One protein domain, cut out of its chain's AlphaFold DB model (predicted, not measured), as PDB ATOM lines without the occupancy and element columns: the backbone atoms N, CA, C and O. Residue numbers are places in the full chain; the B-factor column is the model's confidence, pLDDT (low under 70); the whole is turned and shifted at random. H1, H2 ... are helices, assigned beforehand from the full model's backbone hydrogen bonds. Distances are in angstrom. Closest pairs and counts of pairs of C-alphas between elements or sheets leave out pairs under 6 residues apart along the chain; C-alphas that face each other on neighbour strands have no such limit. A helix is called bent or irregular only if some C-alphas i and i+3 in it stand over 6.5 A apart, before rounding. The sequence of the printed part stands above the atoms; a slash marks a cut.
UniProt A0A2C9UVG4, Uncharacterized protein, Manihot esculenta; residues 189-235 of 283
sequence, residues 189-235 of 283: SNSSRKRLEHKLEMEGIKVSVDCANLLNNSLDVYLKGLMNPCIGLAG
ATOM      1  N   SER A 189     -16.821   8.305  28.717       78.19
ATOM      2  CA  SER A 189     -17.902   8.862  27.895       78.19
ATOM      3  C   SER A 189     -18.923   7.816  27.428       78.19
ATOM      4  O   SER A 189     -20.081   8.167  27.201       78.19
ATOM      5  N   ASN A 190     -18.542   6.537  27.306       78.81
ATOM      6  CA  ASN A 190     -19.464   5.464  26.935       78.81
ATOM      7  C   ASN A 190     -20.268   4.940  28.127       78.81
ATOM      8  O   ASN A 190     -21.459   4.696  27.956       78.81
ATOM      9  N   SER A 191     -19.685   4.799  29.320       81.00
ATOM     10  CA  SER A 191     -20.445   4.450  30.530       81.00
ATOM     11  C   SER A 191     -21.377   5.585  30.956       81.00
ATOM     12  O   SER A 191     -22.519   5.323  31.321       81.00
ATOM     13  N   SER A 192     -20.942   6.846  30.829       77.81
ATOM     14  CA  SER A 192     -21.803   8.020  31.028       77.81
ATOM     15  C   SER A 192     -22.993   8.005  30.061       77.81
ATOM     16  O   SER A 192     -24.145   8.077  30.493       77.81
ATOM     17  N   ARG A 193     -22.733   7.799  28.757       79.69
ATOM     18  CA  ARG A 193     -23.775   7.681  27.725       79.69
ATOM     19  C   ARG A 193     -24.748   6.532  28.016       79.69
ATOM     20  O   ARG A 193     -25.939   6.789  28.133       79.69
ATOM     21  N   LYS A 194     -24.251   5.310  28.236       82.62
ATOM     22  CA  LYS A 194     -25.081   4.132  28.555       82.62
ATOM     23  C   LYS A 194     -25.931   4.331  29.811       82.62
ATOM     24  O   LYS A 194     -27.077   3.900  29.845       82.62
ATOM     25  N   ARG A 195     -25.389   4.989  30.843       81.50
ATOM     26  CA  ARG A 195     -26.115   5.299  32.084       81.50
ATOM     27  C   ARG A 195     -27.239   6.311  31.859       81.50
ATOM     28  O   ARG A 195     -28.306   6.158  32.448       81.50
ATOM     29  N   LEU A 196     -27.001   7.324  31.026       82.88
ATOM     30  CA  LEU A 196     -28.008   8.309  30.631       82.88
ATOM     31  C   LEU A 196     -29.111   7.664  29.779       82.88
ATOM     32  O   LEU A 196     -30.287   7.834  30.090       82.88
ATOM     33  N   GLU A 197     -28.722   6.901  28.755       82.50
ATOM     34  CA  GLU A 197     -29.622   6.158  27.866       82.50
ATOM     35  C   GLU A 197     -30.503   5.193  28.667       82.50
ATOM     36  O   GLU A 197     -31.718   5.316  28.612       82.50
ATOM     37  N   HIS A 198     -29.919   4.327  29.504       81.69
ATOM     38  CA  HIS A 198     -30.668   3.381  30.339       81.69
ATOM     39  C   HIS A 198     -31.617   4.076  31.328       81.69
ATOM     40  O   HIS A 198     -32.744   3.623  31.514       81.69
ATOM     41  N   LYS A 199     -31.190   5.160  32.001       80.75
ATOM     42  CA  LYS A 199     -32.078   5.862  32.945       80.75
ATOM     43  C   LYS A 199     -33.282   6.466  32.217       80.75
ATOM     44  O   LYS A 199     -34.398   6.344  32.704       80.75
ATOM     45  N   LEU A 200     -33.061   7.094  31.066       80.44
ATOM     46  CA  LEU A 200     -34.139   7.743  30.325       80.44
ATOM     47  C   LEU A 200     -35.002   6.736  29.553       80.44
ATOM     48  O   LEU A 200     -36.208   6.934  29.475       80.44
ATOM     49  N   GLU A 201     -34.459   5.594  29.126       82.62
ATOM     50  CA  GLU A 201     -35.231   4.461  28.595       82.62
ATOM     51  C   GLU A 201     -36.185   3.869  29.650       82.62
ATOM     52  O   GLU A 201     -37.340   3.590  29.332       82.62
ATOM     53  N   MET A 202     -35.776   3.792  30.928       74.12
ATOM     54  CA  MET A 202     -36.689   3.465  32.041       74.12
ATOM     55  C   MET A 202     -37.785   4.523  32.271       74.12
ATOM     56  O   MET A 202     -38.851   4.190  32.784       74.12
ATOM     57  N   GLU A 203     -37.546   5.778  31.885       78.06
ATOM     58  CA  GLU A 203     -38.533   6.871  31.896       78.06
ATOM     59  C   GLU A 203     -39.323   6.961  30.562       78.06
ATOM     60  O   GLU A 203     -40.150   7.854  30.388       78.06
ATOM     61  N   GLY A 204     -39.106   6.031  29.617       79.12
ATOM     62  CA  GLY A 204     -39.755   5.990  28.295       79.12
ATOM     63  C   GLY A 204     -39.190   6.975  27.258       79.12
ATOM     64  O   GLY A 204     -39.744   7.116  26.167       79.12
ATOM     65  N   ILE A 205     -38.094   7.661  27.578       81.75
ATOM     66  CA  ILE A 205     -37.490   8.747  26.803       81.75
ATOM     67  C   ILE A 205     -36.257   8.229  26.052       81.75
ATOM     68  O   ILE A 205     -35.194   8.000  26.629       81.75
ATOM     69  N   LYS A 206     -36.363   8.100  24.725       83.50
ATOM     70  CA  LYS A 206     -35.219   7.743  23.875       83.50
ATOM     71  C   LYS A 206     -34.329   8.963  23.606       83.50
ATOM     72  O   LYS A 206     -34.776   9.952  23.033       83.50
ATOM     73  N   VAL A 207     -33.055   8.861  23.972       81.25
ATOM     74  CA  VAL A 207     -32.041   9.916  23.804       81.25
ATOM     75  C   VAL A 207     -31.253   9.709  22.505       81.25
ATOM     76  O   VAL A 207     -30.937   8.575  22.149       81.25
ATOM     77  N   SER A 208     -30.912  10.791  21.791       84.56
ATOM     78  CA  SER A 208     -29.932  10.722  20.692       84.56
ATOM     79  C   SER A 208     -28.503  10.695  21.238       84.56
ATOM     80  O   SER A 208     -28.178  11.415  22.187       84.56
ATOM     81  N   VAL A 209     -27.622   9.947  20.571       83.44
ATOM     82  CA  VAL A 209     -26.175   9.916  20.840       83.44
ATOM     83  C   VAL A 209     -25.586  11.333  20.880       83.44
ATOM     84  O   VAL A 209     -24.751  11.625  21.738       83.44
ATOM     85  N   ASP A 210     -26.073  12.243  20.031       84.06
ATOM     86  CA  ASP A 210     -25.641  13.645  19.994       84.06
ATOM     87  C   ASP A 210     -26.037  14.421  21.254       84.06
ATOM     88  O   ASP A 210     -25.243  15.201  21.771       84.06
ATOM     89  N   CYS A 211     -27.229  14.169  21.804       80.81
ATOM     90  CA  CYS A 211     -27.684  14.779  23.055       80.81
ATOM     91  C   CYS A 211     -26.854  14.281  24.248       80.81
ATOM     92  O   CYS A 211     -26.465  15.074  25.105       80.81
ATOM     93  N   ALA A 212     -26.527  12.986  24.283       80.69
ATOM     94  CA  ALA A 212     -25.646  12.424  25.305       80.69
ATOM     95  C   ALA A 212     -24.209  12.972  25.198       80.69
ATOM     96  O   ALA A 212     -23.582  13.292  26.208       80.69
ATOM     97  N   ASN A 213     -23.697  13.136  23.974       82.38
ATOM     98  CA  ASN A 213     -22.399  13.760  23.723       82.38
ATOM     99  C   ASN A 213     -22.400  15.250  24.113       82.38
ATOM    100  O   ASN A 213     -21.457  15.705  24.756       82.38
ATOM    101  N   LEU A 214     -23.465  15.997  23.800       87.81
ATOM    102  CA  LEU A 214     -23.640  17.399  24.195       87.81
ATOM    103  C   LEU A 214     -23.632  17.561  25.721       87.81
ATOM    104  O   LEU A 214     -22.951  18.446  26.236       87.81
ATOM    105  N   LEU A 215     -24.334  16.685  26.446       82.38
ATOM    106  CA  LEU A 215     -24.358  16.691  27.910       82.38
ATOM    107  C   LEU A 215     -22.973  16.387  28.498       82.38
ATOM    108  O   LEU A 215     -22.492  17.160  29.326       82.38
ATOM    109  N   ASN A 216     -22.283  15.349  28.012       84.31
ATOM    110  CA  ASN A 216     -20.904  15.046  28.418       84.31
ATOM    111  C   ASN A 216     -19.954  16.235  28.158       84.31
ATOM    112  O   ASN A 216     -19.169  16.597  29.033       84.31
ATOM    113  N   ASN A 217     -20.069  16.893  27.000       85.00
ATOM    114  CA  ASN A 217     -19.276  18.079  26.662       85.00
ATOM    115  C   ASN A 217     -19.611  19.282  27.565       85.00
ATOM    116  O   ASN A 217     -18.709  20.006  27.978       85.00
ATOM    117  N   SER A 218     -20.885  19.496  27.918       80.69
ATOM    118  CA  SER A 218     -21.268  20.562  28.857       80.69
ATOM    119  C   SER A 218     -20.729  20.321  30.271       80.69
ATOM    120  O   SER A 218     -20.308  21.273  30.927       80.69
ATOM    121  N   LEU A 219     -20.665  19.060  30.713       83.12
ATOM    122  CA  LEU A 219     -20.090  18.678  32.002       83.12
ATOM    123  C   LEU A 219     -18.568  18.888  32.019       83.12
ATOM    124  O   LEU A 219     -18.044  19.442  32.980       83.12
ATOM    125  N   ASP A 220     -17.869  18.513  30.945       81.94
ATOM    126  CA  ASP A 220     -16.437  18.786  30.762       81.94
ATOM    127  C   ASP A 220     -16.126  20.296  30.816       81.94
ATOM    128  O   ASP A 220     -15.251  20.726  31.570       81.94
ATOM    129  N   VAL A 221     -16.890  21.114  30.083       86.25
ATOM    130  CA  VAL A 221     -16.748  22.580  30.086       86.25
ATOM    131  C   VAL A 221     -17.054  23.175  31.464       86.25
ATOM    132  O   VAL A 221     -16.314  24.048  31.919       86.25
ATOM    133  N   TYR A 222     -18.092  22.692  32.153       78.62
ATOM    134  CA  TYR A 222     -18.437  23.124  33.511       78.62
ATOM    135  C   TYR A 222     -17.319  22.798  34.512       78.62
ATOM    136  O   TYR A 222     -16.834  23.693  35.202       78.62
ATOM    137  N   LEU A 223     -16.842  21.548  34.545       83.69
ATOM    138  CA  LEU A 223     -15.773  21.118  35.453       83.69
ATOM    139  C   LEU A 223     -14.461  21.869  35.183       83.69
ATOM    140  O   LEU A 223     -13.810  22.318  36.126       83.69
ATOM    141  N   LYS A 224     -14.102  22.101  33.913       84.12
ATOM    142  CA  LYS A 224     -12.958  22.953  33.543       84.12
ATOM    143  C   LYS A 224     -13.148  24.396  34.011       84.12
ATOM    144  O   LYS A 224     -12.235  24.958  34.613       84.12
ATOM    145  N   GLY A 225     -14.325  24.983  33.789       82.19
ATOM    146  CA  GLY A 225     -14.667  26.326  34.264       82.19
ATOM    147  C   GLY A 225     -14.543  26.473  35.783       82.19
ATOM    148  O   GLY A 225     -14.051  27.493  36.258       82.19
ATOM    149  N   LEU A 226     -14.902  25.426  36.524       76.94
ATOM    150  CA  LEU A 226     -14.845  25.347  37.984       76.94
ATOM    151  C   LEU A 226     -13.415  25.124  38.523       76.94
ATOM    152  O   LEU A 226     -13.029  25.686  39.547       76.94
ATOM    153  N   MET A 227     -12.590  24.348  37.810       78.25
ATOM    154  CA  MET A 227     -11.182  24.107  38.157       78.25
ATOM    155  C   MET A 227     -10.251  25.275  37.794       78.25
ATOM    156  O   MET A 227      -9.275  25.516  38.506       78.25
ATOM    157  N   ASN A 228     -10.530  26.011  36.714       76.75
ATOM    158  CA  ASN A 228      -9.662  27.083  36.208       76.75
ATOM    159  C   ASN A 228      -9.314  28.163  37.265       76.75
ATOM    160  O   ASN A 228      -8.126  28.472  37.403       76.75
ATOM    161  N   PRO A 229     -10.262  28.694  38.071       73.69
ATOM    162  CA  PRO A 229      -9.952  29.592  39.188       73.69
ATOM    163  C   PRO A 229      -8.978  28.992  40.214       73.69
ATOM    164  O   PRO A 229      -8.036  29.661  40.642       73.69
ATOM    165  N   CYS A 230      -9.143  27.712  40.565       67.12
ATOM    166  CA  CYS A 230      -8.267  27.019  41.514       67.12
ATOM    167  C   CYS A 230      -6.836  26.865  40.969       67.12
ATOM    168  O   CYS A 230      -5.864  27.053  41.703       67.12
ATOM    169  N   ILE A 231      -6.701  26.570  39.671       67.69
ATOM    170  CA  ILE A 231      -5.405  26.460  38.982       67.69
ATOM    171  C   ILE A 231      -4.710  27.829  38.919       67.69
ATOM    172  O   ILE A 231      -3.509  27.918  39.174       67.69
ATOM    173  N   GLY A 232      -5.457  28.908  38.654       63.53
ATOM    174  CA  GLY A 232      -4.935  30.278  38.668       63.53
ATOM    175  C   GLY A 232      -4.369  30.693  40.031       63.53
ATOM    176  O   GLY A 232      -3.272  31.247  40.099       63.53
ATOM    177  N   LEU A 233      -5.070  30.360  41.121       59.72
ATOM    178  CA  LEU A 233      -4.611  30.617  42.492       59.72
ATOM    179  C   LEU A 233      -3.355  29.803  42.856       59.72
ATOM    180  O   LEU A 233      -2.448  30.331  43.500       59.72
ATOM    181  N   ALA A 234      -3.260  28.546  42.407       56.94
ATOM    182  CA  ALA A 234      -2.078  27.704  42.615       56.94
ATOM    183  C   ALA A 234      -0.858  28.138  41.770       56.94
ATOM    184  O   ALA A 234       0.284  27.963  42.192       56.94
ATOM    185  N   GLY A 235      -1.082  28.727  40.590       52.72
ATOM    186  CA  GLY A 235      -0.034  29.172  39.661       52.72
ATOM    187  C   GLY A 235       0.632  30.518  39.995       52.72
ATOM    188  O   GLY A 235       1.549  30.937  39.284       52.72
TER     189      GLY A 235
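This is residues 189 to 235 of the 283 residues of an uncharacterized protein of Manihot esculenta (UniProt A0A2C9UVG4). Two helices form a lopsided V: the short H1 meets the first part of the much longer H2, and the rest of H2 sticks out as a long arm, residues 218 to 235 standing free, of which 218 to 234 belong to H2. A short link joins the end of H1 to the beginning of H2, which runs back past H1. The printed part has 47 residues, with two named helices in the order H1, H2 and no named strand; the class is all helix. The whole is only just extended, close to loose, with a radius of gyration of the C-alphas of 14.5 A, and the C-alphas span 47 by 16 by 16 A.

H1 covers residues 189 to 202, from C-alpha 189 at (-17.902, 8.862, 27.895) to C-alpha 202 at (-36.689, 3.465, 32.041), 20.0 A from first to last C-alpha. H2 covers residues 209 to 234, from C-alpha 209 at (-26.175, 9.916, 20.840) to C-alpha 234 at (-2.078, 27.704, 42.615), 37.0 A. H2 has a kink of 29 degrees near residue 227, and it is irregular, but only just: C-alphas 226 and 229 are 6.6 A apart.

H1 and H2 touch, with 9 pairs of C-alphas within 8 A; H2 does so with residues 209 to 216 alone. The closest C-alphas of the two are those of Arg 193 and Ala 212, 5.6 A apart. Their lines stand at a steep tilt of 52 degrees, and they run opposite ways. Every O i to N i+4 pair of H1 is within hydrogen-bond range; in H2 it is 20 of 22.

The two C-alphas farthest apart are those of Gly 204 and Gly 235, 47.4 A. The printed part has no cut, and the link from H1 to H2, 6 residues, is short but not tight. The mean pLDDT of the printed part is 78.7; residues 230 to 235 are under 70.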